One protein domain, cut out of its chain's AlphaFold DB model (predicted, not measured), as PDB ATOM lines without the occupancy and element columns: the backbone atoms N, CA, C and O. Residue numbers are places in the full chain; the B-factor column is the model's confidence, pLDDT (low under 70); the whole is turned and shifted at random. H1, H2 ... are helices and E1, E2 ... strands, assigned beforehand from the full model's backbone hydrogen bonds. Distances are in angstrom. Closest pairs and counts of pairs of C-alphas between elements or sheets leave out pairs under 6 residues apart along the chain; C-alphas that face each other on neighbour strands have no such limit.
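AT A GLANCE: This is residues 161 to 181 and 200 to 221 of the 231 residues of the protein "Hypothetical protein" of Rotaria sordida (UniProt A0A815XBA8). Two helices, the longer H1 and the shorter H2, cross at a steep angle, with Ile 170 of H1 close to Phe 204 of H2, and after a tight turn at the end of H2 a short strand, E1, starts beside H2 at Leu 213 and leads away from both helices. Residues 176 to 181 turn back from the end of H1, and the tail 216 to 221 runs on past E1. The printed part has 43 residues with two named helices and one named strand, in the order H1, H2, E1, and is mostly helix. It is compact, with a radius of gyration of the C-alphas of 10.4 A and spans of 29 by 21 by 17 A.

HOW THE PARTS SIT: H1, residues 161 to 175, and H2, residues 200 to 209, touch; their closest C-alphas, of Ile 170 and Phe 204, are 6.2 A apart. They run the same way at a steep tilt of 61 degrees. E1, residues 213 to 215, pairs with no named strand. Its closest C-alphas to H2 are those of Leu 213 and Leu 207, 5.4 A apart; to H1, those of Leu 213 and Leu 173, 7.8 A apart. In H1 and H2 every O i to N i+4 pair is within hydrogen-bond range.

IN THESE COORDINATES: H1 is 21.3 A long from C-alpha 161 at (-42.047, -27.811, -48.876), H2 14.1 A. E1 ends at C-alpha 215, (-32.499, -13.039, -41.767).

THE WHOLE: Residues 182 to 199 are not printed; C-alphas 181 and 200 are 16.2 A apart across the cut. The link from H2 to E1 is tight. No printed residue is under 70 in pLDDT.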
ATOM      1  N   ALA A 161     -43.243 -28.438 -48.323       95.50
ATOM      2  CA  ALA A 161     -42.047 -27.811 -48.876       95.50
ATOM      3  C   ALA A 161     -41.236 -27.046 -47.826       95.50
ATOM      4  O   ALA A 161     -40.072 -27.377 -47.600       95.50
ATOM      5  N   THR A 162     -41.824 -26.045 -47.166       97.38
ATOM      6  CA  THR A 162     -41.047 -25.036 -46.425       97.38
ATOM      7  C   THR A 162     -40.210 -25.631 -45.298       97.38
ATOM      8  O   THR A 162     -39.054 -25.247 -45.127       97.38
ATOM      9  N   LYS A 163     -40.744 -26.620 -44.572       97.19
ATOM     10  CA  LYS A 163     -39.989 -27.333 -43.536       97.19
ATOM     11  C   LYS A 163     -38.717 -27.974 -44.108       97.19
ATOM     12  O   LYS A 163     -37.636 -27.785 -43.556       97.19
ATOM     13  N   TYR A 164     -38.843 -28.693 -45.223       97.62
ATOM     14  CA  TYR A 164     -37.717 -29.363 -45.876       97.62
ATOM     15  C   TYR A 164     -36.709 -28.367 -46.442       97.62
ATOM     16  O   TYR A 164     -35.508 -28.608 -46.364       97.62
ATOM     17  N   ILE A 165     -37.172 -27.229 -46.969       98.19
ATOM     18  CA  ILE A 165     -36.285 -26.151 -47.425       98.19
ATOM     19  C   ILE A 165     -35.402 -25.681 -46.264       98.19
ATOM     20  O   ILE A 165     -34.181 -25.659 -46.409       98.19
ATOM     21  N   ILE A 166     -35.989 -25.370 -45.102       98.00
ATOM     22  CA  ILE A 166     -35.226 -24.902 -43.934       98.00
ATOM     23  C   ILE A 166     -34.255 -25.987 -43.445       98.00
ATOM     24  O   ILE A 166     -33.069 -25.698 -43.263       98.00
ATOM     25  N   ASP A 167     -34.720 -27.235 -43.301       97.69
ATOM     26  CA  ASP A 167     -33.895 -28.381 -42.878       97.69
ATOM     27  C   ASP A 167     -32.687 -28.601 -43.815       97.69
ATOM     28  O   ASP A 167     -31.556 -28.838 -43.372       97.69
ATOM     29  N   ASN A 168     -32.896 -28.470 -45.124       97.50
ATOM     30  CA  ASN A 168     -31.836 -28.634 -46.114       97.50
ATOM     31  C   ASN A 168     -30.865 -27.459 -46.122       97.50
ATOM     32  O   ASN A 168     -29.656 -27.673 -46.204       97.50
ATOM     33  N   VAL A 169     -31.362 -26.226 -45.994       98.00
ATOM     34  CA  VAL A 169     -30.509 -25.034 -45.911       98.00
ATOM     35  C   VAL A 169     -29.549 -25.159 -44.733       98.00
ATOM     36  O   VAL A 169     -28.341 -25.022 -44.927       98.00
ATOM     37  N   ILE A 170     -30.033 -25.490 -43.530       97.12
ATOM     38  CA  ILE A 170     -29.143 -25.622 -42.364       97.12
ATOM     39  C   ILE A 170     -28.107 -26.738 -42.559       97.12
ATOM     40  O   ILE A 170     -26.935 -26.566 -42.216       97.12
ATOM     41  N   THR A 171     -28.506 -27.851 -43.179       97.00
ATOM     42  CA  THR A 171     -27.621 -28.992 -43.434       97.00
ATOM     43  C   THR A 171     -26.534 -28.618 -44.439       97.00
ATOM     44  O   THR A 171     -25.345 -28.759 -44.153       97.00
ATOM     45  N   ILE A 172     -26.920 -28.056 -45.587       97.44
ATOM     46  CA  ILE A 172     -26.006 -27.666 -46.666       97.44
ATOM     47  C   ILE A 172     -25.044 -26.575 -46.197       97.44
ATOM     48  O   ILE A 172     -23.839 -26.680 -46.438       97.44
ATOM     49  N   LEU A 173     -25.530 -25.558 -45.482       98.00
ATOM     50  CA  LEU A 173     -24.666 -24.503 -44.948       98.00
ATOM     51  C   LEU A 173     -23.622 -25.060 -43.969       98.00
ATOM     52  O   LEU A 173     -22.480 -24.596 -43.962       98.00
ATOM     53  N   ASN A 174     -23.962 -26.089 -43.187       97.19
ATOM     54  CA  ASN A 174     -23.005 -26.720 -42.276       97.19
ATOM     55  C   ASN A 174     -21.884 -27.476 -43.009       97.19
ATOM     56  O   ASN A 174     -20.777 -27.571 -42.478       97.19
ATOM     57  N   THR A 175     -22.126 -27.969 -44.231       97.75
ATOM     58  CA  THR A 175     -21.099 -28.686 -45.014       97.75
ATOM     59  C   THR A 175     -19.969 -27.775 -45.499       97.75
ATOM     60  O   THR A 175     -18.828 -28.218 -45.625       97.75
ATOM     61  N   ASN A 176     -20.249 -26.492 -45.756       96.81
ATOM     62  CA  ASN A 176     -19.264 -25.565 -46.304       96.81
ATOM     63  C   ASN A 176     -19.455 -24.141 -45.774       96.81
ATOM     64  O   ASN A 176     -20.405 -23.448 -46.127       96.81
ATOM     65  N   LYS A 177     -18.456 -23.657 -45.023       96.06
ATOM     66  CA  LYS A 177     -18.438 -22.320 -44.397       96.06
ATOM     67  C   LYS A 177     -18.548 -21.145 -45.380       96.06
ATOM     68  O   LYS A 177     -18.823 -20.022 -44.956       96.06
ATOM     69  N   LYS A 178     -18.279 -21.371 -46.671       96.31
ATOM     70  CA  LYS A 178     -18.386 -20.344 -47.719       96.31
ATOM     71  C   LYS A 178     -19.818 -20.142 -48.203       96.31
ATOM     72  O   LYS A 178     -20.095 -19.090 -48.770       96.31
ATOM     73  N   TYR A 179     -20.701 -21.118 -48.008       97.94
ATOM     74  CA  TYR A 179     -22.083 -20.998 -48.451       97.94
ATOM     75  C   TYR A 179     -22.837 -19.987 -47.603       97.94
ATOM     76  O   TYR A 179     -22.616 -19.881 -46.391       97.94
ATOM     77  N   LYS A 180     -23.700 -19.240 -48.291       98.31
ATOM     78  CA  LYS A 180     -24.533 -18.170 -47.759       98.31
ATOM     79  C   LYS A 180     -25.975 -18.409 -48.177       98.31
ATOM     80  O   LYS A 180     -26.207 -18.928 -49.267       98.31
ATOM     81  N   PHE A 181     -26.915 -18.014 -47.333       98.56
ATOM     82  CA  PHE A 181     -28.336 -18.032 -47.645       98.56
ATOM     83  C   PHE A 181     -29.045 -16.903 -46.898       98.56
ATOM     84  O   PHE A 181     -28.659 -16.581 -45.771       98.56
ATOM     85  N   GLN A 200     -30.768 -29.072 -34.270       98.00
ATOM     86  CA  GLN A 200     -31.124 -28.202 -35.394       98.00
ATOM     87  C   GLN A 200     -31.174 -26.729 -34.980       98.00
ATOM     88  O   GLN A 200     -30.667 -25.871 -35.704       98.00
ATOM     89  N   ARG A 201     -31.742 -26.423 -33.806       98.38
ATOM     90  CA  ARG A 201     -31.791 -25.051 -33.273       98.38
ATOM     91  C   ARG A 201     -30.394 -24.515 -32.960       98.38
ATOM     92  O   ARG A 201     -30.097 -23.366 -33.282       98.38
ATOM     93  N   GLU A 202     -29.522 -25.329 -32.370       98.44
ATOM     94  CA  GLU A 202     -28.133 -24.939 -32.104       98.44
ATOM     95  C   GLU A 202     -27.334 -24.747 -33.397       98.44
ATOM     96  O   GLU A 202     -26.592 -23.767 -33.534       98.44
ATOM     97  N   LEU A 203     -27.544 -25.614 -34.391       98.06
ATOM     98  CA  LEU A 203     -26.937 -25.448 -35.706       98.06
ATOM     99  C   LEU A 203     -27.421 -24.166 -36.390       98.06
ATOM    100  O   LEU A 203     -26.599 -23.395 -36.886       98.06
ATOM    101  N   PHE A 204     -28.724 -23.893 -36.360       98.31
ATOM    102  CA  PHE A 204     -29.292 -22.654 -36.882       98.31
ATOM    103  C   PHE A 204     -28.638 -21.427 -36.230       98.31
ATOM    104  O   PHE A 204     -28.117 -20.559 -36.929       98.31
ATOM    105  N   LYS A 205     -28.563 -21.381 -34.891       98.38
ATOM    106  CA  LYS A 205     -27.892 -20.286 -34.163       98.38
ATOM    107  C   LYS A 205     -26.430 -20.136 -34.579       98.38
ATOM    108  O   LYS A 205     -25.972 -19.018 -34.808       98.38
ATOM    109  N   LYS A 206     -25.691 -21.243 -34.701       98.38
ATOM    110  CA  LYS A 206     -24.289 -21.244 -35.150       98.38
ATOM    111  C   LYS A 206     -24.146 -20.639 -36.550       98.38
ATOM    112  O   LYS A 206     -23.241 -19.829 -36.756       98.38
ATOM    113  N   LEU A 207     -25.024 -21.011 -37.482       98.56
ATOM    114  CA  LEU A 207     -25.027 -20.517 -38.864       98.56
ATOM    115  C   LEU A 207     -25.411 -19.033 -38.965       98.56
ATOM    116  O   LEU A 207     -24.877 -18.295 -39.794       98.56
ATOM    117  N   THR A 208     -26.292 -18.562 -38.089       97.81
ATOM    118  CA  THR A 208     -26.621 -17.135 -37.995       97.81
ATOM    119  C   THR A 208     -25.465 -16.341 -37.377       97.81
ATOM    120  O   THR A 208     -25.071 -15.283 -37.877       97.81
ATOM    121  N   ASN A 209     -24.836 -16.879 -36.329       97.88
ATOM    122  CA  ASN A 209     -23.703 -16.241 -35.654       97.88
ATOM    123  C   ASN A 209     -22.473 -16.125 -36.563       97.88
ATOM    124  O   ASN A 209     -21.795 -15.098 -36.557       97.88
ATOM    125  N   ASN A 210     -22.203 -17.146 -37.379       97.50
ATOM    126  CA  ASN A 210     -21.080 -17.144 -38.319       97.50
ATOM    127  C   ASN A 210     -21.407 -16.489 -39.681       97.50
ATOM    128  O   ASN A 210     -20.587 -16.546 -40.604       97.50
ATOM    129  N   LYS A 211     -22.578 -15.846 -39.797       97.75
ATOM    130  CA  LYS A 211     -23.031 -15.093 -40.977       97.75
ATOM    131  C   LYS A 211     -23.187 -15.946 -42.235       97.75
ATOM    132  O   LYS A 211     -22.985 -15.445 -43.341       97.75
ATOM    133  N   GLN A 212     -23.443 -17.243 -42.100       98.19
ATOM    134  CA  GLN A 212     -23.804 -18.096 -43.233       98.19
ATOM    135  C   GLN A 212     -25.292 -18.027 -43.552       98.19
ATOM    136  O   GLN A 212     -25.661 -18.077 -44.720       98.19
ATOM    137  N   LEU A 213     -26.121 -17.879 -42.528       98.25
ATOM    138  CA  LEU A 213     -27.545 -17.634 -42.669       98.25
ATOM    139  C   LEU A 213     -27.849 -16.215 -42.191       98.25
ATOM    140  O   LEU A 213     -27.458 -15.836 -41.087       98.25
ATOM    141  N   GLU A 214     -28.519 -15.428 -43.022       98.19
ATOM    142  CA  GLU A 214     -28.945 -14.075 -42.676       98.19
ATOM    143  C   GLU A 214     -30.465 -13.963 -42.767       98.19
ATOM    144  O   GLU A 214     -31.077 -14.422 -43.728       98.19
ATOM    145  N   ILE A 215     -31.074 -13.361 -41.748       96.94
ATOM    146  CA  ILE A 215     -32.499 -13.039 -41.767       96.94
ATOM    147  C   ILE A 215     -32.646 -11.641 -42.363       96.94
ATOM    148  O   ILE A 215     -32.142 -10.674 -41.792       96.94
ATOM    149  N   VAL A 216     -33.335 -11.542 -43.496       95.69
ATOM    150  CA  VAL A 216     -33.608 -10.280 -44.194       95.69
ATOM    151  C   VAL A 216     -35.035  -9.828 -43.902       95.69
ATOM    152  O   VAL A 216     -35.944 -10.649 -43.828       95.69
ATOM    153  N   THR A 217     -35.242  -8.525 -43.703       92.94
ATOM    154  CA  THR A 217     -36.504  -7.916 -43.227       92.94
ATOM    155  C   THR A 217     -36.919  -8.355 -41.815       92.94
ATOM    156  O   THR A 217     -37.058  -7.507 -40.940       92.94
ATOM    157  N   GLY A 218     -37.108  -9.656 -41.567       88.06
ATOM    158  CA  GLY A 218     -37.523 -10.205 -40.272       88.06
ATOM    159  C   GLY A 218     -39.005  -9.991 -39.946       88.06
ATOM    160  O   GLY A 218     -39.398 -10.072 -38.784       88.06
ATOM    161  N   GLY A 219     -39.831  -9.696 -40.952       90.19
ATOM    162  CA  GLY A 219     -41.281  -9.579 -40.795       90.19
ATOM    163  C   GLY A 219     -41.960 -10.945 -40.659       90.19
ATOM    164  O   GLY A 219     -41.442 -11.958 -41.129       90.19
ATOM    165  N   TRP A 220     -43.148 -10.979 -40.041       90.31
ATOM    166  CA  TRP A 220     -43.959 -12.206 -39.963       90.31
ATOM    167  C   TRP A 220     -44.290 -12.749 -41.358       90.31
ATOM    168  O   TRP A 220     -44.172 -13.944 -41.624       90.31
ATOM    169  N   ILE A 221     -44.631 -11.836 -42.263       87.25
ATOM    170  CA  ILE A 221     -44.807 -12.060 -43.694       87.25
ATOM    171  C   ILE A 221     -44.074 -10.952 -44.455       87.25
ATOM    172  O   ILE A 221     -43.785  -9.894 -43.883       87.25
TER     173      ILE A 221